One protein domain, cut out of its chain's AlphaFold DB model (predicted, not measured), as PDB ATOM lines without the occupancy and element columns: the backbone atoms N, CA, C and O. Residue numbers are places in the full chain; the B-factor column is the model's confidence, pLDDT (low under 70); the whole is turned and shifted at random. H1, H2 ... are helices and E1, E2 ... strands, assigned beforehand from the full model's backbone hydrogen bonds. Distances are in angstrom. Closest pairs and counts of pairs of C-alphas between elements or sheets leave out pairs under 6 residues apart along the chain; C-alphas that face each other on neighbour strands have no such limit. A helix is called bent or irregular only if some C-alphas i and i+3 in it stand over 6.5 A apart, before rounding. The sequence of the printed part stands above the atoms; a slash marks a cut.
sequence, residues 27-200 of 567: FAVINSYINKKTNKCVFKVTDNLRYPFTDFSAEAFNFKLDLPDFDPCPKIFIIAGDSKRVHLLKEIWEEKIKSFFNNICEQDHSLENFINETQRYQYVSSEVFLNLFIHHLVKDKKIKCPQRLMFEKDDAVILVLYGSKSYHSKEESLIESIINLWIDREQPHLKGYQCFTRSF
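This is residues 27 to 200 of the 567 residues of the protein "Mrr_cat domain-containing protein" of Thermoanaerobacteraceae bacterium SP2 (UniProt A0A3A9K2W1). A strongly twisted, branched sheet of six strands, E1 to E6, forms a wall that curls round H5 on one face, while H1 and H4 pack on the opposite face. The long helix H2 runs along E4 and E6, H3 packs on H4 away from the sheet, and residues 102 to 110, of which 102 to 106 belong to H2, stick out; the small hairpin E7 and E8 sits where E4 ends and E6 begins. The printed part has 174 residues with five named helices and eight named strands, in the order E1 E2 H1 E3 E4 H2 H3 H4 E5 E6 H5 E7 E8, and its neighbour strands are antiparallel. The class is mixed, helices and strands, and the whole is compact, with a radius of gyration of the C-alphas of 16.2 A and spans of 44 by 44 by 32 A.

E1, residues 27 to 35, has E2, residues 41 to 47, on one side, and E3, residues 70 to 72, and E4, residues 76 to 82, on the other side. E1 and E2 form a hairpin, with N 31 and O 44 at 3.0 A; N 34 and O 71 at 2.9 A join E1 and E3, and N 28 and O 78 at 2.9 A join E1 and E4, each within hydrogen-bond range. H1, residues 55 to 62, is on the sheet at a height of 9.3 A, over E2 and only just over E1, on which 3 of its 8 C-alphas fall; its closest C-alpha pair with E2 is Thr 46 and Ala 60, 5.9 A. H2, residues 83 to 106, is on the sheet over E4 and E6, residues 156 to 164, at a height of 9.9 A; the closest C-alphas of H2 and E6 are those of Ser 83 and Val 157, 5.2 A. H3, residues 112 to 120, and H4, residues 126 to 141, form a helical hairpin and touch at Thr 118 and Val 128, their closest C-alphas, 6.1 A apart, through residues 128 to 135 of H4 alone. H4 is on the same face as H1, over E4 and E6 at a height of 9.4 A, and runs along the strands. Beside E6 lies E4 on one side, with N 79 and O 159 at 2.8 A, and E5, residues 145 to 153, on the other side, with N 149 and O 160 at 2.9 A, both within hydrogen-bond range; E5 and E6 form a hairpin. H5, residues 172 to 186, is on the opposite face from H4, and H4 and H5 are apart. E7, residues 189 to 191, and E8, residues 194 to 196, form a hairpin with N 191 and O 194 within hydrogen-bond range at 2.9 A; the closest C-alphas of E4 and E8 are those of Gly 81 and Cys 195, 5.1 A. In H1, H2 and H5 every O i to N i+4 pair is within hydrogen-bond range; in H4 10 of 12 are, and in H3 0 of 5, beside 3 of 6 O i to N i+3 pairs.

E1 begins at C-alpha 27, (238.213, 109.410, 138.230), and is 26.5 A long. E2 measures 19.1 A, H1 10.6 A, E3 6.6 A and E4 19.7 A. H2, 35.0 A, ends at C-alpha 106, (241.175, 114.114, 107.841). H3 measures 14.4 A. H4, 24.7 A, has a kink of 33 degrees near residue 135 and is irregular, with C-alphas 137 and 140 9.4 A apart. E5 measures 26.4 A, E6 25.6 A, H5 20.7 A, E7 6.8 A and E8 6.6 A; E8 ends at C-alpha 196, (234.036, 109.824, 148.419).

The two C-alphas farthest apart are those of Asp 108 and Lys 191, 47.0 A. The printed part has no cut and no long link; the links E2 to H1, H1 to E3 and E6 to H5 are short and the others tight. The mean pLDDT of the printed part is 84.3, and residues 62 to 66, 105 to 122, 140 to 141 and 168 are under 70.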
ATOM      1  N   PHE A  27     237.851 110.043 139.492       95.56
ATOM      2  CA  PHE A  27     238.213 109.410 138.230       95.56
ATOM      3  C   PHE A  27     238.600 107.967 138.514       95.56
ATOM      4  O   PHE A  27     239.537 107.730 139.278       95.56
ATOM      5  N   ALA A  28     237.899 107.006 137.916       96.00
ATOM      6  CA  ALA A  28     238.154 105.590 138.152       96.00
ATOM      7  C   ALA A  28     238.142 104.756 136.869       96.00
ATOM      8  O   ALA A  28     237.348 104.979 135.964       96.00
ATOM      9  N   VAL A  29     239.014 103.754 136.801       95.38
ATOM     10  CA  VAL A  29     239.052 102.755 135.730       95.38
ATOM     11  C   VAL A  29     238.736 101.391 136.319       95.38
ATOM     12  O   VAL A  29     239.426 100.930 137.230       95.38
ATOM     13  N   ILE A  30     237.722 100.724 135.772       94.44
ATOM     14  CA  ILE A  30     237.360  99.357 136.136       94.44
ATOM     15  C   ILE A  30     237.866  98.395 135.066       94.44
ATOM     16  O   ILE A  30     237.509  98.482 133.887       94.44
ATOM     17  N   ASN A  31     238.687  97.443 135.507       91.69
ATOM     18  CA  ASN A  31     239.056  96.262 134.737       91.69
ATOM     19  C   ASN A  31     238.295  95.067 135.318       91.69
ATOM     20  O   ASN A  31     238.567  94.658 136.451       91.69
ATOM     21  N   SER A  32     237.341  94.530 134.562       90.06
ATOM     22  CA  SER A  32     236.464  93.434 134.979       90.06
ATOM     23  C   SER A  32     236.662  92.179 134.134       90.06
ATOM     24  O   SER A  32     237.106  92.229 132.984       90.06
ATOM     25  N   TYR A  33     236.358  91.038 134.747       90.19
ATOM     26  CA  TYR A  33     236.514  89.717 134.167       90.19
ATOM     27  C   TYR A  33     235.364  88.813 134.614       90.19
ATOM     28  O   TYR A  33     234.994  88.822 135.790       90.19
ATOM     29  N   ILE A  34     234.834  87.995 133.708       89.25
ATOM     30  CA  ILE A  34     233.740  87.058 133.998       89.25
ATOM     31  C   ILE A  34     234.251  85.632 133.924       89.25
ATOM     32  O   ILE A  34     234.892  85.230 132.956       89.25
ATOM     33  N   ASN A  35     233.936  84.845 134.945       89.50
ATOM     34  CA  ASN A  35     234.251  83.429 134.961       89.50
ATOM     35  C   ASN A  35     233.386  82.651 133.954       89.50
ATOM     36  O   ASN A  35     232.160  82.654 134.063       89.50
ATOM     37  N   LYS A  36     234.024  81.889 133.062       85.06
ATOM     38  CA  LYS A  36     233.369  81.109 131.992       85.06
ATOM     39  C   LYS A  36     232.331  80.099 132.484       85.06
ATOM     40  O   LYS A  36     231.390  79.789 131.766       85.06
ATOM     41  N   LYS A  37     232.529  79.539 133.683       86.69
ATOM     42  CA  LYS A  37     231.715  78.434 134.221       86.69
ATOM     43  C   LYS A  37     230.643  78.909 135.191       86.69
ATOM     44  O   LYS A  37     229.554  78.354 135.227       86.69
ATOM     45  N   THR A  38     230.976  79.895 136.016       87.31
ATOM     46  CA  THR A  38     230.123  80.337 137.132       87.31
ATOM     47  C   THR A  38     229.410  81.653 136.858       87.31
ATOM     48  O   THR A  38     228.590  82.067 137.671       87.31
ATOM     49  N   ASN A  39     229.750  82.333 135.757       82.56
ATOM     50  CA  ASN A  39     229.280  83.676 135.421       82.56
ATOM     51  C   ASN A  39     229.555  84.729 136.518       82.56
ATOM     52  O   ASN A  39     228.950  85.797 136.541       82.56
ATOM     53  N   LYS A  40     230.474  84.440 137.452       85.69
ATOM     54  CA  LYS A  40     230.886  85.379 138.497       85.69
ATOM     55  C   LYS A  40     231.774  86.464 137.899       85.69
ATOM     56  O   LYS A  40     232.788  86.150 137.274       85.69
ATOM     57  N   CYS A  41     231.414  87.719 138.142       85.56
ATOM     58  CA  CYS A  41     232.219  88.877 137.779       85.56
ATOM     59  C   CYS A  41     233.208  89.213 138.901       85.56
ATOM     60  O   CYS A  41     232.840  89.283 140.074       85.56
ATOM     61  N   VAL A  42     234.463  89.458 138.535       86.94
ATOM     62  CA  VAL A  42     235.485  90.038 139.409       86.94
ATOM     63  C   VAL A  42     236.013  91.307 138.766       86.94
ATOM     64  O   VAL A  42     236.148  91.380 137.547       86.94
ATOM     65  N   PHE A  43     236.320  92.318 139.572       88.31
ATOM     66  CA  PHE A  43     236.854  93.571 139.058       88.31
ATOM     67  C   PHE A  43     237.904  94.177 139.984       88.31
ATOM     68  O   PHE A  43     237.862  94.006 141.206       88.31
ATOM     69  N   LYS A  44     238.841  94.912 139.381       88.25
ATOM     70  CA  LYS A  44     239.758  95.822 140.072       88.25
ATOM     71  C   LYS A  44     239.448  97.248 139.637       88.25
ATOM     72  O   LYS A  44     239.270  97.509 138.446       88.25
ATOM     73  N   VAL A  45     239.424  98.145 140.614       91.62
ATOM     74  CA  VAL A  45     239.243  99.583 140.425       91.62
ATOM     75  C   VAL A  45     240.585 100.275 140.643       91.62
ATOM     76  O   VAL A  45     241.249 100.019 141.650       91.62
ATOM     77  N   THR A  46     240.956 101.148 139.715       92.50
ATOM     78  CA  THR A  46     242.046 102.119 139.870       92.50
ATOM     79  C   THR A  46     241.415 103.503 139.910       92.50
ATOM     80  O   THR A  46     240.837 103.911 138.908       92.50
ATOM     81  N   ASP A  47     241.493 104.207 141.038       93.25
ATOM     82  CA  ASP A  47     240.876 105.526 141.227       93.25
ATOM     83  C   ASP A  47     241.888 106.597 141.675       93.25
ATOM     84  O   ASP A  47     242.945 106.275 142.226       93.25
ATOM     85  N   ASN A  48     241.568 107.868 141.424       92.19
ATOM     86  CA  ASN A  48     242.412 109.023 141.753       92.19
ATOM     87  C   ASN A  48     242.488 109.340 143.256       92.19
ATOM     88  O   ASN A  48     243.285 110.185 143.649       92.19
ATOM     89  N   LEU A  49     241.696 108.688 144.109       90.69
ATOM     90  CA  LEU A  49     241.817 108.830 145.561       90.69
ATOM     91  C   LEU A  49     242.889 107.879 146.117       90.69
ATOM     92  O   LEU A  49     243.604 108.221 147.059       90.69
ATOM     93  N   ARG A  50     243.032 106.685 145.526       87.81
ATOM     94  CA  ARG A  50     244.084 105.708 145.862       87.81
ATOM     95  C   ARG A  50     245.396 106.007 145.141       87.81
ATOM     96  O   ARG A  50     246.450 105.920 145.774       87.81
ATOM     97  N   TYR A  51     245.303 106.377 143.864       89.31
ATOM     98  CA  TYR A  51     246.420 106.679 142.968       89.31
ATOM     99  C   TYR A  51     246.277 108.109 142.409       89.31
ATOM    100  O   TYR A  51     245.916 108.286 141.250       89.31
ATOM    101  N   PRO A  52     246.475 109.161 143.222       87.31
ATOM    102  CA  PRO A  52     246.304 110.557 142.794       87.31
ATOM    103  C   PRO A  52     247.397 111.077 141.844       87.31
ATOM    104  O   PRO A  52     247.274 112.190 141.324       87.31
ATOM    105  N   PHE A  53     248.479 110.321 141.634       88.56
ATOM    106  CA  PHE A  53     249.693 110.818 140.995       88.56
ATOM    107  C   PHE A  53     249.981 110.162 139.629       88.56
ATOM    108  O   PHE A  53     249.074 109.726 138.920       88.56
ATOM    109  N   THR A  54     251.256 110.133 139.235       79.50
ATOM    110  CA  THR A  54     251.781 109.539 137.990       79.50
ATOM    111  C   THR A  54     251.480 108.044 137.861       79.50
ATOM    112  O   THR A  54     251.322 107.525 136.753       79.50
ATOM    113  N   ASP A  55     251.376 107.350 138.991       81.88
ATOM    114  CA  ASP A  55     251.138 105.914 139.080       81.88
ATOM    115  C   ASP A  55     249.730 105.493 138.635       81.88
ATOM    116  O   ASP A  55     249.543 104.346 138.220       81.88
ATOM    117  N   PHE A  56     248.764 106.418 138.605       88.12
ATOM    118  CA  PHE A  56     247.408 106.157 138.113       88.12
ATOM    119  C   PHE A  56     247.394 105.557 136.707       88.12
ATOM    120  O   PHE A  56     246.783 104.515 136.469       88.12
ATOM    121  N   SER A  57     248.076 106.206 135.758       82.44
ATOM    122  CA  SER A  57     248.066 105.811 134.347       82.44
ATOM    123  C   SER A  57     248.684 104.428 134.154       82.44
ATOM    124  O   SER A  57     248.162 103.608 133.392       82.44
ATOM    125  N   ALA A  58     249.774 104.148 134.875       80.88
ATOM    126  CA  ALA A  58     250.432 102.848 134.854       80.88
ATOM    127  C   ALA A  58     249.507 101.751 135.406       80.88
ATOM    128  O   ALA A  58     249.313 100.729 134.743       80.88
ATOM    129  N   GLU A  59     248.873 101.983 136.557       83.12
ATOM    130  CA  GLU A  59     247.927 101.040 137.167       83.12
ATOM    131  C   GLU A  59     246.662 100.836 136.319       83.12
ATOM    132  O   GLU A  59     246.151  99.720 136.214       83.12
ATOM    133  N   ALA A  60     246.162 101.886 135.667       82.75
ATOM    134  CA  ALA A  60     244.978 101.819 134.815       82.75
ATOM    135  C   ALA A  60     245.210 100.986 133.539       82.75
ATOM    136  O   ALA A  60     244.290 100.301 133.067       82.75
ATOM    137  N   PHE A  61     246.423 101.018 132.964       73.88
ATOM    138  CA  PHE A  61     246.743 100.345 131.697       73.88
ATOM    139  C   PHE A  61     247.402  98.981 131.821       73.88
ATOM    140  O   PHE A  61     247.067  98.094 131.031       73.88
ATOM    141  N   ASN A  62     248.331  98.816 132.759       68.94
ATOM    142  CA  ASN A  62     249.181  97.628 132.825       68.94
ATOM    143  C   ASN A  62     248.527  96.466 133.574       68.94
ATOM    144  O   ASN A  62     249.050  95.353 133.559       68.94
ATOM    145  N   PHE A  63     247.372  96.691 134.201       65.69
ATOM    146  CA  PHE A  63     246.697  95.640 134.935       65.69
ATOM    147  C   PHE A  63     246.096  94.577 134.005       65.69
ATOM    148  O   PHE A  63     245.218  94.856 133.184       65.69
ATOM    149  N   LYS A  64     246.551  93.335 134.185       64.94
ATOM    150  CA  LYS A  64     245.915  92.120 133.678       64.94
ATOM    151  C   LYS A  64     245.808  91.111 134.816       64.94
ATOM    152  O   LYS A  64     246.799  90.832 135.484       64.94
ATOM    153  N   LEU A  65     244.613  90.566 135.028       63.97
ATOM    154  CA  LEU A  65     244.437  89.361 135.834       63.97
ATOM    155  C   LEU A  65     244.758  88.145 134.965       63.97
ATOM    156  O   LEU A  65     244.012  87.840 134.036       63.97
ATOM    157  N   ASP A  66     245.849  87.449 135.283       67.50
ATOM    158  CA  ASP A  66     246.146  86.126 134.725       67.50
ATOM    159  C   ASP A  66     245.261  85.078 135.414       67.50
ATOM    160  O   ASP A  66     245.683  84.329 136.294       67.50
ATOM    161  N   LEU A  67     243.984  85.068 135.031       73.69
ATOM    162  CA  LEU A  67     242.987  84.102 135.480       73.69
ATOM    163  C   LEU A  67     242.510  83.275 134.269       73.69
ATOM    164  O   LEU A  67     241.670  83.756 133.511       73.69
ATOM    165  N   PRO A  68     243.003  82.034 134.071       77.44
ATOM    166  CA  PRO A  68     242.735  81.235 132.863       77.44
ATOM    167  C   PRO A  68     241.242  80.983 132.576       77.44
ATOM    168  O   PRO A  68     240.816  80.892 131.422       77.44
ATOM    169  N   ASP A  69     240.442  80.886 133.640       85.94
ATOM    170  CA  ASP A  69     239.003  80.606 133.584       85.94
ATOM    171  C   ASP A  69     238.129  81.860 133.413       85.94
ATOM    172  O   ASP A  69     236.900  81.761 133.459       85.94
ATOM    173  N   PHE A  70     238.731  83.038 133.243       87.25
ATOM    174  CA  PHE A  70     238.015  84.303 133.181       87.25
ATOM    175  C   PHE A  70     238.236  85.015 131.846       87.25
ATOM    176  O   PHE A  70     239.368  85.170 131.390       87.25
ATOM    177  N   ASP A  71     237.149  85.485 131.240       87.00
ATOM    178  CA  ASP A  71     237.202  86.317 130.042       87.00
ATOM    179  C   ASP A  71     237.189  87.803 130.421       87.00
ATOM    180  O   ASP A  71     236.419  88.206 131.299       87.00
ATOM    181  N   PRO A  72     238.032  88.638 129.786       87.00
ATOM    182  CA  PRO A  72     238.048  90.071 130.041       87.00
ATOM    183  C   PRO A  72     236.787  90.741 129.488       87.00
ATOM    184  O   PRO A  72     236.378  90.498 128.351       87.00
ATOM    185  N   CYS A  73     236.216  91.646 130.273       87.56
ATOM    186  CA  CYS A  73     235.115  92.508 129.860       87.56
ATOM    187  C   CYS A  73     235.635  93.821 129.245       87.56
ATOM    188  O   CYS A  73     236.833  94.128 129.343       87.56
ATOM    189  N   PRO A  74     234.760  94.630 128.613       87.88
ATOM    190  CA  PRO A  74     235.125  95.983 128.218       87.88
ATOM    191  C   PRO A  74     235.646  96.781 129.419       87.88
ATOM    192  O   PRO A  74     235.099  96.713 130.517       87.88
ATOM    193  N   LYS A  75     236.725  97.537 129.201       91.31
ATOM    194  CA  LYS A  75     237.283  98.435 130.214       91.31
ATOM    195  C   LYS A  75     236.359  99.637 130.371       91.31
ATOM    196  O   LYS A  75     235.963 100.229 129.366       91.31
ATOM    197  N   ILE A  76     236.072  99.998 131.613       94.94
ATOM    198  CA  ILE A  76     235.124 101.057 131.945       94.94
ATOM    199  C   ILE A  76     235.867 102.217 132.600       94.94
ATOM    200  O   ILE A  76     236.712 102.003 133.467       94.94
ATOM    201  N   PHE A  77     235.545 103.435 132.186       96.38
ATOM    202  CA  PHE A  77     236.044 104.684 132.742       96.38
ATOM    203  C   PHE A  77     234.881 105.391 133.433       96.38
ATOM    204  O   PHE A  77     233.794 105.485 132.875       96.38
ATOM    205  N   ILE A  78     235.097 105.857 134.655       97.19
ATOM    206  CA  ILE A  78     234.070 106.433 135.517       97.19
ATOM    207  C   ILE A  78     234.510 107.823 135.943       97.19
ATOM    208  O   ILE A  78     235.653 108.021 136.360       97.19
ATOM    209  N   ILE A  79     233.569 108.756 135.872       97.44
ATOM    210  CA  ILE A  79     233.647 110.084 136.463       97.44
ATOM    211  C   ILE A  79     232.468 110.198 137.426       97.44
ATOM    212  O   ILE A  79     231.324 110.139 136.986       97.44
ATOM    213  N   ALA A  80     232.729 110.347 138.723       97.19
ATOM    214  CA  ALA A  80     231.672 110.499 139.724       97.19
ATOM    215  C   ALA A  80     231.841 111.789 140.531       97.19
ATOM    216  O   ALA A  80     232.955 112.125 140.940       97.19
ATOM    217  N   GLY A  81     230.745 112.501 140.790       96.31
ATOM    218  CA  GLY A  81     230.770 113.724 141.588       96.31
ATOM    219  C   GLY A  81     229.492 114.549 141.538       96.31
ATOM    220  O   GLY A  81     228.425 114.029 141.222       96.31
ATOM    221  N   ASP A  82     229.623 115.831 141.885       94.62
ATOM    222  CA  ASP A  82     228.536 116.811 141.820       94.62
ATOM    223  C   ASP A  82     227.919 116.870 140.416       94.62
ATOM    224  O   ASP A  82     228.633 116.942 139.409       94.62
ATOM    225  N   SER A  83     226.585 116.881 140.369       93.25
ATOM    226  CA  SER A  83     225.803 116.859 139.133       93.25
ATOM    227  C   SER A  83     226.235 117.947 138.147       93.25
ATOM    228  O   SER A  83     226.583 117.641 137.002       93.25
ATOM    229  N   LYS A  84     226.311 119.212 138.587       91.88
ATOM    230  CA  LYS A  84     226.636 120.343 137.699       91.88
ATOM    231  C   LYS A  84     228.007 120.160 137.058       91.88
ATOM    232  O   LYS A  84     228.174 120.396 135.861       91.88
ATOM    233  N   ARG A  85     228.993 119.721 137.841       92.44
ATOM    234  CA  ARG A  85     230.371 119.535 137.369       92.44
ATOM    235  C   ARG A  85     230.518 118.330 136.450       92.44
ATOM    236  O   ARG A  85     231.224 118.437 135.450       92.44
ATOM    237  N   VAL A  86     229.856 117.211 136.751       94.94
ATOM    238  CA  VAL A  86     229.887 116.014 135.893       94.94
ATOM    239  C   VAL A  86     229.223 116.298 134.544       94.94
ATOM    240  O   VAL A  86     229.785 115.940 133.508       94.94
ATOM    241  N   HIS A  87     228.085 117.000 134.530       94.00
ATOM    242  CA  HIS A  87     227.412 117.400 133.292       94.00
ATOM    243  C   HIS A  87     228.243 118.364 132.445       94.00
ATOM    244  O   HIS A  87     228.411 118.122 131.251       94.00
ATOM    245  N   LEU A  88     228.835 119.394 133.055       92.25
ATOM    246  CA  LEU A  88     229.730 120.306 132.339       92.25
ATOM    247  C   LEU A  88     230.925 119.557 131.729       92.25
ATOM    248  O   LEU A  88     231.303 119.792 130.584       92.25
ATOM    249  N   LEU A  89     231.518 118.627 132.484       91.81
ATOM    250  CA  LEU A  89     232.656 117.857 131.995       91.81
ATOM    251  C   LEU A  89     232.271 116.932 130.835       91.81
ATOM    252  O   LEU A  89     233.035 116.808 129.879       91.81
ATOM    253  N   LYS A  90     231.082 116.324 130.903       93.56
ATOM    254  CA  LYS A  90     230.512 115.508 129.826       93.56
ATOM    255  C   LYS A  90     230.439 116.297 128.517       93.56
ATOM    256  O   LYS A  90     230.927 115.806 127.504       93.56
ATOM    257  N   GLU A  91     229.880 117.506 128.546       91.62
ATOM    258  CA  GLU A  91     229.751 118.371 127.361       91.62
ATOM    259  C   GLU A  91     231.125 118.702 126.758       91.62
ATOM    260  O   GLU A  91     231.364 118.450 125.576       91.62
ATOM    261  N   ILE A  92     232.074 119.145 127.593       89.94
ATOM    262  CA  ILE A  92     233.453 119.450 127.170       89.94
ATOM    263  C   ILE A  92     234.121 118.226 126.521       89.94
ATOM    264  O   ILE A  92     234.846 118.341 125.529       89.94
ATOM    265  N   TRP A  93     233.929 117.039 127.096       90.75
ATOM    266  CA  TRP A  93     234.552 115.812 126.604       90.75
ATOM    267  C   TRP A  93     233.945 115.333 125.292       90.75
ATOM    268  O   TRP A  93     234.680 114.859 124.429       90.75
ATOM    269  N   GLU A  94     232.633 115.465 125.116       89.69
ATOM    270  CA  GLU A  94     231.955 115.095 123.873       89.69
ATOM    271  C   GLU A  94     232.485 115.902 122.684       89.69
ATOM    272  O   GLU A  94     232.814 115.322 121.645       89.69
ATOM    273  N   GLU A  95     232.678 117.211 122.859       88.25
ATOM    274  CA  GLU A  95     233.293 118.072 121.844       88.25
ATOM    275  C   GLU A  95     234.734 117.650 121.524       88.25
ATOM    276  O   GLU A  95     235.106 117.516 120.351       88.25
ATOM    277  N   LYS A  96     235.549 117.385 122.553       86.75
ATOM    278  CA  LYS A  96     236.953 116.976 122.379       86.75
ATOM    279  C   LYS A  96     237.093 115.620 121.696       86.75
ATOM    280  O   LYS A  96     237.912 115.477 120.789       86.75
ATOM    281  N   ILE A  97     236.289 114.632 122.094       87.12
ATOM    282  CA  ILE A  97     236.280 113.298 121.480       87.12
ATOM    283  C   ILE A  97     235.864 113.412 120.010       87.12
ATOM    284  O   ILE A  97     236.518 112.833 119.141       87.12
ATOM    285  N   LYS A  98     234.819 114.194 119.711       85.00
ATOM    286  CA  LYS A  98     234.366 114.435 118.337       85.00
ATOM    287  C   LYS A  98     235.463 115.073 117.482       85.00
ATOM    288  O   LYS A  98     235.765 114.566 116.404       85.00
ATOM    289  N   SER A  99     236.089 116.138 117.985       84.12
ATOM    290  CA  SER A  99     237.205 116.819 117.316       84.12
ATOM    291  C   SER A  99     238.370 115.864 117.030       84.12
ATOM    292  O   SER A  99     238.868 115.802 115.907       84.12
ATOM    293  N   PHE A 100     238.740 115.029 118.006       83.25
ATOM    294  CA  PHE A 100     239.789 114.023 117.844       83.25
ATOM    295  C   PHE A 100     239.487 113.025 116.713       83.25
ATOM    296  O   PHE A 100     240.343 112.777 115.861       83.25
ATOM    297  N   PHE A 101     238.271 112.472 116.660       81.06
ATOM    298  CA  PHE A 101     237.897 111.518 115.612       81.06
ATOM    299  C   PHE A 101     237.763 112.159 114.225       81.06
ATOM    300  O   PHE A 101     238.104 111.504 113.238       81.06
ATOM    301  N   ASN A 102     237.333 113.422 114.136       81.50
ATOM    302  CA  ASN A 102     237.341 114.173 112.877       81.50
ATOM    303  C   ASN A 102     238.773 114.336 112.349       81.50
ATOM    304  O   ASN A 102     239.039 113.994 111.199       81.50
ATOM    305  N   ASN A 103     239.714 114.730 113.213       76.94
ATOM    306  CA  ASN A 103     241.120 114.898 112.839       76.94
ATOM    307  C   ASN A 103     241.762 113.591 112.341       76.94
ATOM    308  O   ASN A 103     242.475 113.611 111.341       76.94
ATOM    309  N   ILE A 104     241.470 112.445 112.975       74.81
ATOM    310  CA  ILE A 104     241.922 111.121 112.492       74.81
ATOM    311  C   ILE A 104     241.366 110.806 111.096       74.81
ATOM    312  O   ILE A 104     242.023 110.137 110.303       74.81
ATOM    313  N   CYS A 105     240.142 111.242 110.790       69.19
ATOM    314  CA  CYS A 105     239.543 111.008 109.478       69.19
ATOM    315  C   CYS A 105     240.128 111.919 108.384       69.19
ATOM    316  O   CYS A 105     240.055 111.554 107.210       69.19
ATOM    317  N   GLU A 106     240.672 113.081 108.756       69.25
ATOM    318  CA  GLU A 106     241.175 114.114 107.841       69.25
ATOM    319  C   GLU A 106     242.695 114.062 107.610       69.25
ATOM    320  O   GLU A 106     243.154 114.447 106.535       69.25
ATOM    321  N   GLN A 107     243.486 113.578 108.577       60.75
ATOM    322  CA  GLN A 107     244.949 113.520 108.493       60.75
ATOM    323  C   GLN A 107     245.472 112.087 108.676       60.75
ATOM    324  O   GLN A 107     245.253 111.461 109.707       60.75
ATOM    325  N   ASP A 108     246.252 111.595 107.708       54.03
ATOM    326  CA  ASP A 108     246.922 110.278 107.739       54.03
ATOM    327  C   ASP A 108     248.224 110.306 108.585       54.03
ATOM    328  O   ASP A 108     249.243 109.706 108.236       54.03
ATOM    329  N   HIS A 109     248.236 111.074 109.687       53.09
ATOM    330  CA  HIS A 109     249.410 111.282 110.547       53.09
ATOM    331  C   HIS A 109     249.250 110.722 111.970       53.09
ATOM    332  O   HIS A 109     248.157 110.488 112.478       53.09
ATOM    333  N   SER A 110     250.400 110.414 112.577       54.34
ATOM    334  CA  SER A 110     250.583 109.342 113.554       54.34
ATOM    335  C   SER A 110     249.940 109.587 114.926       54.34
ATOM    336  O   SER A 110     250.299 110.494 115.677       54.34
ATOM    337  N   LEU A 111     249.088 108.636 115.320       55.62
ATOM    338  CA  LEU A 111     248.608 108.397 116.690       55.62
ATOM    339  C   LEU A 111     249.716 108.413 117.766       55.62
ATOM    340  O   LEU A 111     249.431 108.618 118.942       55.62
ATOM    341  N   GLU A 112     250.976 108.201 117.382       52.53
ATOM    342  CA  GLU A 112     252.133 108.096 118.278       52.53
ATOM    343  C   GLU A 112     252.473 109.401 119.018       52.53
ATOM    344  O   GLU A 112     252.907 109.344 120.170       52.53
ATOM    345  N   ASN A 113     252.227 110.577 118.423       53.31
ATOM    346  CA  ASN A 113     252.537 111.859 119.074       53.31
ATOM    347  C   ASN A 113     251.594 112.167 120.249       53.31
ATOM    348  O   ASN A 113     252.050 112.634 121.290       53.31
ATOM    349  N   PHE A 114     250.307 111.826 120.123       55.50
ATOM    350  CA  PHE A 114     249.305 112.028 121.177       55.50
ATOM    351  C   PHE A 114     249.580 111.152 122.413       55.50
ATOM    352  O   PHE A 114     249.411 111.572 123.556       55.50
ATOM    353  N   ILE A 115     250.077 109.929 122.198       51.94
ATOM    354  CA  ILE A 115     250.353 108.952 123.263       51.94
ATOM    355  C   ILE A 115     251.467 109.445 124.199       51.94
ATOM    356  O   ILE A 115     251.355 109.300 125.419       51.94
ATOM    357  N   ASN A 116     252.507 110.081 123.652       52.28
ATOM    358  CA  ASN A 116     253.655 110.566 124.424       52.28
ATOM    359  C   ASN A 116     253.334 111.769 125.334       52.28
ATOM    360  O   ASN A 116     254.064 112.017 126.296       52.28
ATOM    361  N   GLU A 117     252.255 112.512 125.076       53.97
ATOM    362  CA  GLU A 117     251.856 113.652 125.914       53.97
ATOM    363  C   GLU A 117     251.164 113.217 127.215       53.97
ATOM    364  O   GLU A 117     251.319 113.872 128.247       53.97
ATOM    365  N   THR A 118     250.491 112.062 127.214       50.69
ATOM    366  CA  THR A 118     249.742 111.546 128.377       50.69
ATOM    367  C   THR A 118     250.617 111.187 129.582       50.69
ATOM    368  O   THR A 118     250.148 111.222 130.717       50.69
ATOM    369  N   GLN A 119     251.900 110.892 129.359       51.53
ATOM    370  CA  GLN A 119     252.846 110.462 130.398       51.53
ATOM    371  C   GLN A 119     253.595 111.622 131.081       51.53
ATOM    372  O   GLN A 119     254.414 111.385 131.965       51.53
ATOM    373  N   ARG A 120     253.356 112.878 130.678       57.19
ATOM    374  CA  ARG A 120     254.101 114.045 131.194       57.19
ATOM    375  C   ARG A 120     253.503 114.671 132.456       57.19
ATOM    376  O   ARG A 120     254.138 115.536 133.058       57.19
ATOM    377  N   TYR A 121     252.296 114.272 132.844       63.47
ATOM    378  CA  TYR A 121     251.570 114.888 133.952       63.47
ATOM    379  C   TYR A 121     251.918 114.241 135.291       63.47
ATOM    380  O   TYR A 121     252.016 113.025 135.400       63.47
ATOM    381  N   GLN A 122     252.097 115.077 136.314       69.69
ATOM    382  CA  GLN A 122     252.519 114.659 137.655       69.69
ATOM    383  C   GLN A 122     251.370 114.169 138.554       69.69
ATOM    384  O   GLN A 122     251.620 113.580 139.601       69.69
ATOM    385  N   TYR A 123     250.124 114.446 138.174       78.19
ATOM    386  CA  TYR A 123     248.920 114.083 138.917       78.19
ATOM    387  C   TYR A 123     247.741 113.871 137.972       78.19
ATOM    388  O   TYR A 123     247.769 114.322 136.822       78.19
ATOM    389  N   VAL A 124     246.715 113.177 138.462       82.31
ATOM    390  CA  VAL A 124     245.501 112.903 137.690       82.31
ATOM    391  C   VAL A 124     244.685 114.180 137.541       82.31
ATOM    392  O   VAL A 124     244.346 114.826 138.530       82.31
ATOM    393  N   SER A 125     244.347 114.515 136.301       85.62
ATOM    394  CA  SER A 125     243.388 115.563 135.965       85.62
ATOM    395  C   SER A 125     242.363 115.047 134.962       85.62
ATOM    396  O   SER A 125     242.568 114.006 134.332       85.62
ATOM    397  N   SER A 126     241.287 115.799 134.763       88.12
ATOM    398  CA  SER A 126     240.290 115.535 133.726       88.12
ATOM    399  C   SER A 126     240.924 115.400 132.338       88.12
ATOM    400  O   SER A 126     240.596 114.477 131.602       88.12
ATOM    401  N   GLU A 127     241.893 116.247 131.992       84.75
ATOM    402  CA  GLU A 127     242.583 116.167 130.701       84.75
ATOM    403  C   GLU A 127     243.403 114.879 130.569       84.75
ATOM    404  O   GLU A 127     243.328 114.183 129.557       84.75
ATOM    405  N   VAL A 128     244.156 114.519 131.615       83.50
ATOM    406  CA  VAL A 128     244.902 113.255 131.644       83.50
ATOM    407  C   VAL A 128     243.936 112.093 131.467       83.50
ATOM    408  O   VAL A 128     244.149 111.256 130.595       83.50
ATOM    409  N   PHE A 129     242.855 112.072 132.245       89.38
ATOM    410  CA  PHE A 129     241.869 110.999 132.237       89.38
ATOM    411  C   PHE A 129     241.192 110.842 130.866       89.38
ATOM    412  O   PHE A 129     241.075 109.717 130.372       89.38
ATOM    413  N   LEU A 130     240.840 111.954 130.206       89.19
ATOM    414  CA  LEU A 130     240.314 111.960 128.838       89.19
ATOM    415  C   LEU A 130     241.307 111.333 127.864       89.19
ATOM    416  O   LEU A 130     240.937 110.474 127.064       89.19
ATOM    417  N   ASN A 131     242.580 111.710 127.955       84.12
ATOM    418  CA  ASN A 131     243.593 111.180 127.057       84.12
ATOM    419  C   ASN A 131     243.823 109.673 127.260       84.12
ATOM    420  O   ASN A 131     244.048 108.954 126.284       84.12
ATOM    421  N   LEU A 132     243.704 109.162 128.495       85.88
ATOM    422  CA  LEU A 132     243.722 107.714 128.752       85.88
ATOM    423  C   LEU A 132     242.518 107.023 128.090       85.88
ATOM    424  O   LEU A 132     242.670 105.954 127.491       85.88
ATOM    425  N   PHE A 133     241.328 107.625 128.162       89.88
ATOM    426  CA  PHE A 133     240.142 107.087 127.497       89.88
ATOM    427  C   PHE A 133     240.300 107.090 125.971       89.88
ATOM    428  O   PHE A 133     240.110 106.055 125.333       89.88
ATOM    429  N   ILE A 134     240.741 108.203 125.382       87.00
ATOM    430  CA  ILE A 134     241.010 108.308 123.943       87.00
ATOM    431  C   ILE A 134     242.035 107.257 123.510       87.00
ATOM    432  O   ILE A 134     241.781 106.515 122.561       87.00
ATOM    433  N   HIS A 135     243.147 107.111 124.239       83.06
ATOM    434  CA  HIS A 135     244.137 106.071 123.963       83.06
ATOM    435  C   HIS A 135     243.515 104.667 123.988       83.06
ATOM    436  O   HIS A 135     243.819 103.838 123.130       83.06
ATOM    437  N   HIS A 136     242.611 104.392 124.934       86.12
ATOM    438  CA  HIS A 136     241.891 103.121 124.991       86.12
ATOM    439  C   HIS A 136     241.027 102.857 123.748       86.12
ATOM    440  O   HIS A 136     240.904 101.698 123.335       86.12
ATOM    441  N   LEU A 137     240.444 103.896 123.145       86.31
ATOM    442  CA  LEU A 137     239.589 103.764 121.963       86.31
ATOM    443  C   LEU A 137     240.361 103.425 120.684       86.31
ATOM    444  O   LEU A 137     239.769 102.842 119.783       86.31
ATOM    445  N   VAL A 138     241.647 103.772 120.594       81.06
ATOM    446  CA  VAL A 138     242.450 103.674 119.353       81.06
ATOM    447  C   VAL A 138     243.627 102.693 119.433       81.06
ATOM    448  O   VAL A 138     244.448 102.600 118.517       81.06
ATOM    449  N   LYS A 139     243.742 101.960 120.541       76.25
ATOM    450  CA  LYS A 139     244.871 101.066 120.818       76.25
ATOM    451  C   LYS A 139     244.977  99.908 119.806       76.25
ATOM    452  O   LYS A 139     243.976  99.355 119.355       76.25
ATOM    453  N   ASP A 140     246.211  99.507 119.486       65.62
ATOM    454  CA  ASP A 140     246.549  98.354 118.629       65.62
ATOM    455  C   ASP A 140     245.932  98.407 117.214       65.62
ATOM    456  O   ASP A 140     245.535  97.381 116.658       65.62
ATOM    457  N   LYS A 141     245.828  99.614 116.631       65.25
ATOM    458  CA  LYS A 141     245.193  99.882 115.319       65.25
ATOM    459  C   LYS A 141     243.721  99.449 115.238       65.25
ATOM    460  O   LYS A 141     243.172  99.318 114.145       65.25
ATOM    461  N   LYS A 142     243.070  99.225 116.382       74.38
ATOM    462  CA  LYS A 142     241.635  98.953 116.477       74.38
ATOM    463  C   LYS A 142     240.948 100.200 117.004       74.38
ATOM    464  O   LYS A 142     241.267 100.667 118.090       74.38
ATOM    465  N   ILE A 143     239.992 100.709 116.234       81.88
ATOM    466  CA  ILE A 143     239.159 101.840 116.633       81.88
ATOM    467  C   ILE A 143     237.866 101.300 117.250       81.88
ATOM    468  O   ILE A 143     237.185 100.473 116.641       81.88
ATOM    469  N   LYS A 144     237.543 101.759 118.458       86.44
ATOM    470  CA  LYS A 144     236.299 101.462 119.175       86.44
ATOM    471  C   LYS A 144     235.337 102.644 119.106       86.44
ATOM    472  O   LYS A 144     235.769 103.794 119.125       86.44
ATOM    473  N   CYS A 145     234.038 102.356 119.098       86.12
ATOM    474  CA  CYS A 145     232.995 103.368 119.248       86.12
ATOM    475  C   CYS A 145     232.932 103.828 120.713       86.12
ATOM    476  O   CYS A 145     232.714 102.976 121.583       86.12
ATOM    477  N   PRO A 146     233.089 105.129 121.011       90.25
ATOM    478  CA  PRO A 146     232.840 105.641 122.352       90.25
ATOM    479  C   PRO A 146     231.356 105.486 122.707       90.25
ATOM    480  O   PRO A 146     230.483 105.860 121.929       90.25
ATOM    481  N   GLN A 147     231.082 104.932 123.884       91.19
ATOM    482  CA  GLN A 147     229.752 104.809 124.479       91.19
ATOM    483  C   GLN A 147     229.735 105.464 125.853       91.19
ATOM    484  O   GLN A 147     230.782 105.594 126.498       91.19
ATOM    485  N   ARG A 148     228.536 105.838 126.307       92.25
ATOM    486  CA  ARG A 148     228.331 106.450 127.618       92.25
ATOM    487  C   ARG A 148     227.052 105.968 128.289       92.25
ATOM    488  O   ARG A 148     226.070 105.713 127.605       92.25
ATOM    489  N   LEU A 149     227.070 105.926 129.615       94.38
ATOM    490  CA  LEU A 149     225.905 105.734 130.479       94.38
ATOM    491  C   LEU A 149     225.980 106.727 131.636       94.38
ATOM    492  O   LEU A 149     227.057 107.238 131.953       94.38
ATOM    493  N   MET A 150     224.846 107.007 132.263       95.12
ATOM    494  CA  MET A 150     224.773 107.925 133.391       95.12
ATOM    495  C   MET A 150     223.884 107.323 134.467       95.12
ATOM    496  O   MET A 150     222.796 106.842 134.166       95.12
ATOM    497  N   PHE A 151     224.367 107.352 135.702       95.19
ATOM    498  CA  PHE A 151     223.659 106.852 136.870       95.19
ATOM    499  C   PHE A 151     223.550 107.972 137.897       95.19
ATOM    500  O   PHE A 151     224.461 108.793 138.030       95.19
ATOM    501  N   GLU A 152     222.456 107.962 138.643       92.25
ATOM    502  CA  GLU A 152     222.245 108.824 139.802       92.25
ATOM    503  C   GLU A 152     222.282 107.951 141.057       92.25
ATOM    504  O   GLU A 152     221.647 106.894 141.112       92.25
ATOM    505  N   LYS A 153     223.065 108.365 142.053       87.00
ATOM    506  CA  LYS A 153     223.161 107.695 143.350       87.00
ATOM    507  C   LYS A 153     223.097 108.742 144.449       87.00
ATOM    508  O   LYS A 153     224.087 109.420 144.714       87.00
ATOM    509  N   ASP A 154     221.943 108.819 145.109       85.69
ATOM    510  CA  ASP A 154     221.641 109.872 146.079       85.69
ATOM    511  C   ASP A 154     221.924 111.249 145.436       85.69
ATOM    512  O   ASP A 154     221.355 111.549 144.389       85.69
ATOM    513  N   ASP A 155     222.851 112.036 145.984       84.88
ATOM    514  CA  ASP A 155     223.214 113.354 145.444       84.88
ATOM    515  C   ASP A 155     224.366 113.311 144.412       84.88
ATOM    516  O   ASP A 155     224.728 114.338 143.836       84.88
ATOM    517  N   ALA A 156     224.971 112.142 144.168       93.00
ATOM    518  CA  ALA A 156     226.096 111.975 143.246       93.00
ATOM    519  C   ALA A 156     225.643 111.543 141.841       93.00
ATOM    520  O   ALA A 156     224.811 110.649 141.680       93.00
ATOM    521  N   VAL A 157     226.280 112.103 140.810       96.62
ATOM    522  CA  VAL A 157     226.130 111.662 139.413       96.62
ATOM    523  C   VAL A 157     227.362 110.874 138.990       96.62
ATOM    524  O   VAL A 157     228.494 111.262 139.283       96.62
ATOM    525  N   ILE A 158     227.140 109.765 138.287       97.81
ATOM    526  CA  ILE A 158     228.177 108.842 137.826       97.81
ATOM    527  C   ILE A 158     228.084 108.743 136.303       97.81
ATOM    528  O   ILE A 158     227.187 108.103 135.755       97.81
ATOM    529  N   LEU A 159     229.031 109.370 135.608       97.50
ATOM    530  CA  LEU A 159     229.221 109.241 134.169       97.50
ATOM    531  C   LEU A 159     230.150 108.063 133.880       97.50
ATOM    532  O   LEU A 159     231.279 107.994 134.367       97.50
ATOM    533  N   VAL A 160     229.676 107.154 133.043       97.19
ATOM    534  CA  VAL A 160     230.371 105.932 132.656       97.19
ATOM    535  C   VAL A 160     230.702 106.006 131.176       97.19
ATOM    536  O   VAL A 160     229.831 106.295 130.365       97.19
ATOM    537  N   LEU A 161     231.951 105.723 130.821       95.38
ATOM    538  CA  LEU A 161     232.482 105.758 129.463       95.38
ATOM    539  C   LEU A 161     233.152 104.422 129.136       95.38
ATOM    540  O   LEU A 161     233.921 103.881 129.932       95.38
ATOM    541  N   TYR A 162     232.887 103.880 127.951       93.12
ATOM    542  CA  TYR A 162     233.505 102.635 127.494       93.12
ATOM    543  C   TYR A 162     233.618 102.595 125.969       93.12
ATOM    544  O   TYR A 162     232.961 103.349 125.255       93.12
ATOM    545  N   GLY A 163     234.501 101.739 125.458       90.06
ATOM    546  CA  GLY A 163     234.663 101.525 124.020       90.06
ATOM    547  C   GLY A 163     234.001 100.226 123.575       90.06
ATOM    548  O   GLY A 163     234.409  99.160 124.039       90.06
ATOM    549  N   SER A 164     233.064 100.308 122.631       86.69
ATOM    550  CA  SER A 164     232.357  99.163 122.038       86.69
ATOM    551  C   SER A 164     232.803  98.887 120.597       86.69
ATOM    552  O   SER A 164     233.510  99.682 119.971       86.69
ATOM    553  N   LYS A 165     232.392  97.740 120.042       81.75
ATOM    554  CA  LYS A 165     232.631  97.404 118.622       81.75
ATOM    555  C   LYS A 165     231.714  98.166 117.657       81.75
ATOM    556  O   LYS A 165     232.081  98.335 116.496       81.75
ATOM    557  N   SER A 166     230.526  98.567 118.107       77.56
ATOM    558  CA  SER A 166     229.524  99.297 117.324       77.56
ATOM    559  C   SER A 166     228.540 100.020 118.248       77.56
ATOM    560  O   SER A 166     228.348  99.602 119.388       77.56
ATOM    561  N   TYR A 167     227.854 101.051 117.739       70.12
ATOM    562  CA  TYR A 167     226.811 101.775 118.485       70.12
ATOM    563  C   TYR A 167     225.605 100.921 118.894       70.12
ATOM    564  O   TYR A 167     224.916 101.252 119.847       70.12
ATOM    565  N   HIS A 168     225.385  99.788 118.229       69.56
ATOM    566  CA  HIS A 168     224.289  98.862 118.536       69.56
ATOM    567  C   HIS A 168     224.756  97.614 119.300       69.56
ATOM    568  O   HIS A 168     224.108  96.566 119.248       69.56
ATOM    569  N   SER A 169     225.925  97.666 119.944       71.12
ATOM    570  CA  SER A 169     226.434  96.526 120.708       71.12
ATOM    571  C   SER A 169     225.557  96.245 121.937       71.12
ATOM    572  O   SER A 169     225.152  97.164 122.638       71.12
ATOM    573  N   LYS A 170     225.310  94.966 122.245       74.44
ATOM    574  CA  LYS A 170     224.536  94.536 123.429       74.44
ATOM    575  C   LYS A 170     225.353  94.555 124.735       74.44
ATOM    576  O   LYS A 170     225.028  93.832 125.671       74.44
ATOM    577  N   GLU A 171     226.444  95.320 124.784       83.69
ATOM    578  CA  GLU A 171     227.367  95.346 125.931       83.69
ATOM    579  C   GLU A 171     226.804  96.154 127.114       83.69
ATOM    580  O   GLU A 171     227.186  95.895 128.249       83.69
ATOM    581  N   GLU A 172     225.848  97.055 126.871       86.38
ATOM    582  CA  GLU A 172     225.246  97.964 127.860       86.38
ATOM    583  C   GLU A 172     224.768  97.266 129.142       86.38
ATOM    584  O   GLU A 172     225.261  97.586 130.219       86.38
ATOM    585  N   SER A 173     223.921  96.236 129.032       87.88
ATOM    586  CA  SER A 173     223.411  95.480 130.195       87.88
ATOM    587  C   SER A 173     224.513  94.872 131.079       87.88
ATOM    588  O   SER A 173     224.384  94.781 132.305       87.88
ATOM    589  N   LEU A 174     225.633  94.470 130.468       89.69
ATOM    590  CA  LEU A 174     226.788  93.970 131.200       89.69
ATOM    591  C   LEU A 174     227.519  95.113 131.914       89.69
ATOM    592  O   LEU A 174     227.913  94.953 133.069       89.69
ATOM    593  N   ILE A 175     227.699  96.255 131.242       92.81
ATOM    594  CA  ILE A 175     228.311  97.449 131.841       92.81
ATOM    595  C   ILE A 175     227.486  97.922 133.038       92.81
ATOM    596  O   ILE A 175     228.057  98.108 134.108       92.81
ATOM    597  N   GLU A 176     226.162  98.027 132.905       93.38
ATOM    598  CA  GLU A 176     225.259  98.371 134.011       93.38
ATOM    599  C   GLU A 176     225.433  97.429 135.203       93.38
ATOM    600  O   GLU A 176     225.593  97.880 136.336       93.38
ATOM    601  N   SER A 177     225.496  96.119 134.953       91.88
ATOM    602  CA  SER A 177     225.705  95.122 136.009       91.88
ATOM    603  C   SER A 177     227.042  95.317 136.736       91.88
ATOM    604  O   SER A 177     227.100  95.239 137.962       91.88
ATOM    605  N   ILE A 178     228.126  95.595 136.003       93.81
ATOM    606  CA  ILE A 178     229.450  95.853 136.593       93.81
ATOM    607  C   ILE A 178     229.441  97.147 137.416       93.81
ATOM    608  O   ILE A 178     230.027  97.188 138.498       93.81
ATOM    609  N   ILE A 179     228.782  98.194 136.915       95.38
ATOM    610  CA  ILE A 179     228.677  99.483 137.603       95.38
ATOM    611  C   ILE A 179     227.848  99.360 138.877       95.38
ATOM    612  O   ILE A 179     228.298  99.835 139.914       95.38
ATOM    613  N   ASN A 180     226.714  98.660 138.845       94.25
ATOM    614  CA  ASN A 180     225.903  98.418 140.038       94.25
ATOM    615  C   ASN A 180     226.697  97.662 141.112       94.25
ATOM    616  O   ASN A 180     226.715  98.082 142.262       94.25
ATOM    617  N   LEU A 181     227.476  96.638 140.735       93.06
ATOM    618  CA  LEU A 181     228.372  95.952 141.677       93.06
ATOM    619  C   LEU A 181     229.440  96.882 142.275       93.06
ATOM    620  O   LEU A 181     229.832  96.722 143.433       93.06
ATOM    621  N   TRP A 182     229.955  97.829 141.487       94.31
ATOM    622  CA  TRP A 182     230.892  98.834 141.981       94.31
ATOM    623  C   TRP A 182     230.217  99.826 142.934       94.31
ATOM    624  O   TRP A 182     230.774 100.083 144.000       94.31
ATOM    625  N   ILE A 183     229.024 100.324 142.597       94.69
ATOM    626  CA  ILE A 183     228.218 101.218 143.443       94.69
ATOM    627  C   ILE A 183     227.888 100.530 144.769       94.69
ATOM    628  O   ILE A 183     228.133 101.107 145.826       94.69
ATOM    629  N   ASP A 184     227.427  99.280 144.730       91.56
ATOM    630  CA  ASP A 184     227.089  98.503 145.924       91.56
ATOM    631  C   ASP A 184     228.297  98.333 146.850       91.56
ATOM    632  O   ASP A 184     228.187  98.467 148.072       91.56
ATOM    633  N   ARG A 185     229.472  98.074 146.265       90.62
ATOM    634  CA  ARG A 185     230.717  97.850 147.005       90.62
ATOM    635  C   ARG A 185     231.328  99.133 147.558       90.62
ATOM    636  O   ARG A 185     231.772  99.143 148.703       90.62
ATOM    637  N   GLU A 186     231.467 100.160 146.728       92.50
ATOM    638  CA  GLU A 186     232.229 101.369 147.055       92.50
ATOM    639  C   GLU A 186     231.349 102.508 147.579       92.50
ATOM    640  O   GLU A 186     231.909 103.463 148.107       92.50
ATOM    641  N   GLN A 187     230.018 102.412 147.469       92.69
ATOM    642  CA  GLN A 187     229.038 103.401 147.946       92.69
ATOM    643  C   GLN A 187     229.474 104.855 147.673       92.69
ATOM    644  O   GLN A 187     229.702 105.620 148.619       92.69
ATOM    645  N   PRO A 188     229.662 105.239 146.391       93.19
ATOM    646  CA  PRO A 188     230.053 106.598 146.046       93.19
ATOM    647  C   PRO A 188     228.983 107.587 146.516       93.19
ATOM    648  O   PRO A 188     227.804 107.409 146.215       93.19
ATOM    649  N   HIS A 189     229.387 108.617 147.253       91.69
ATOM    650  CA  HIS A 189     228.476 109.638 147.773       91.69
ATOM    651  C   HIS A 189     229.173 110.991 147.892       91.69
ATOM    652  O   HIS A 189     230.404 111.071 147.960       91.69
ATOM    653  N   LEU A 190     228.374 112.057 147.944       93.00
ATOM    654  CA  LEU A 190     228.864 113.412 148.161       93.00
ATOM    655  C   LEU A 190     228.889 113.773 149.645       93.00
ATOM    656  O   LEU A 190     227.970 113.462 150.398       93.00
ATOM    657  N   LYS A 191     229.933 114.502 150.036       91.56
ATOM    658  CA  LYS A 191     229.957 115.337 151.238       91.56
ATOM    659  C   LYS A 191     230.338 116.744 150.792       91.56
ATOM    660  O   LYS A 191     231.465 116.972 150.351       91.56
ATOM    661  N   GLY A 192     229.376 117.665 150.828       93.19
ATOM    662  CA  GLY A 192     229.497 118.935 150.112       93.19
ATOM    663  C   GLY A 192     229.536 118.679 148.603       93.19
ATOM    664  O   GLY A 192     228.685 117.977 148.072       93.19
ATOM    665  N   TYR A 193     230.556 119.193 147.919       94.25
ATOM    666  CA  TYR A 193     230.797 118.953 146.490       94.25
ATOM    667  C   TYR A 193     231.818 117.840 146.222       94.25
ATOM    668  O   TYR A 193     232.110 117.532 145.063       94.25
ATOM    669  N   GLN A 194     232.398 117.257 147.273       94.19
ATOM    670  CA  GLN A 194     233.425 116.235 147.147       94.19
ATOM    671  C   GLN A 194     232.824 114.832 147.183       94.19
ATOM    672  O   GLN A 194     232.093 114.479 148.106       94.19
ATOM    673  N   CYS A 195     233.193 114.013 146.201       94.81
ATOM    674  CA  CYS A 195     232.788 112.619 146.117       94.81
ATOM    675  C   CYS A 195     233.789 111.703 146.826       94.81
ATOM    676  O   CYS A 195     235.005 111.808 146.631       94.81
ATOM    677  N   PHE A 196     233.269 110.790 147.641       92.69
ATOM    678  CA  PHE A 196     234.036 109.824 148.419       92.69
ATOM    679  C   PHE A 196     233.647 108.395 148.047       92.69
ATOM    680  O   PHE A 196     232.513 108.132 147.663       92.69
ATOM    681  N   THR A 197     234.583 107.459 148.220       93.31
ATOM    682  CA  THR A 197     234.288 106.019 148.248       93.31
ATOM    683  C   THR A 197     234.473 105.468 149.653       93.31
ATOM    684  O   THR A 197     235.346 105.917 150.409       93.31
ATOM    685  N   ARG A 198     233.711 104.423 149.977       92.00
ATOM    686  CA  ARG A 198     233.834 103.608 151.189       92.00
ATOM    687  C   ARG A 198     235.281 103.238 151.483       92.00
ATOM    688  O   ARG A 198     235.770 103.460 152.590       92.00
ATOM    689  N   SER A 199     236.004 102.717 150.491       90.75
ATOM    690  CA  SER A 199     237.393 102.297 150.695       90.75
ATOM    691  C   SER A 199     238.327 103.463 151.017       90.75
ATOM    692  O   SER A 199     239.256 103.302 151.808       90.75
ATOM    693  N   PHE A 200     238.102 104.642 150.428       91.56
ATOM    694  CA  PHE A 200     238.912 105.823 150.720       91.56
ATOM    695  C   PHE A 200     238.667 106.358 152.137       91.56
ATOM    696  O   PHE A 200     239.615 106.762 152.812       91.56
TER     697      PHE A 200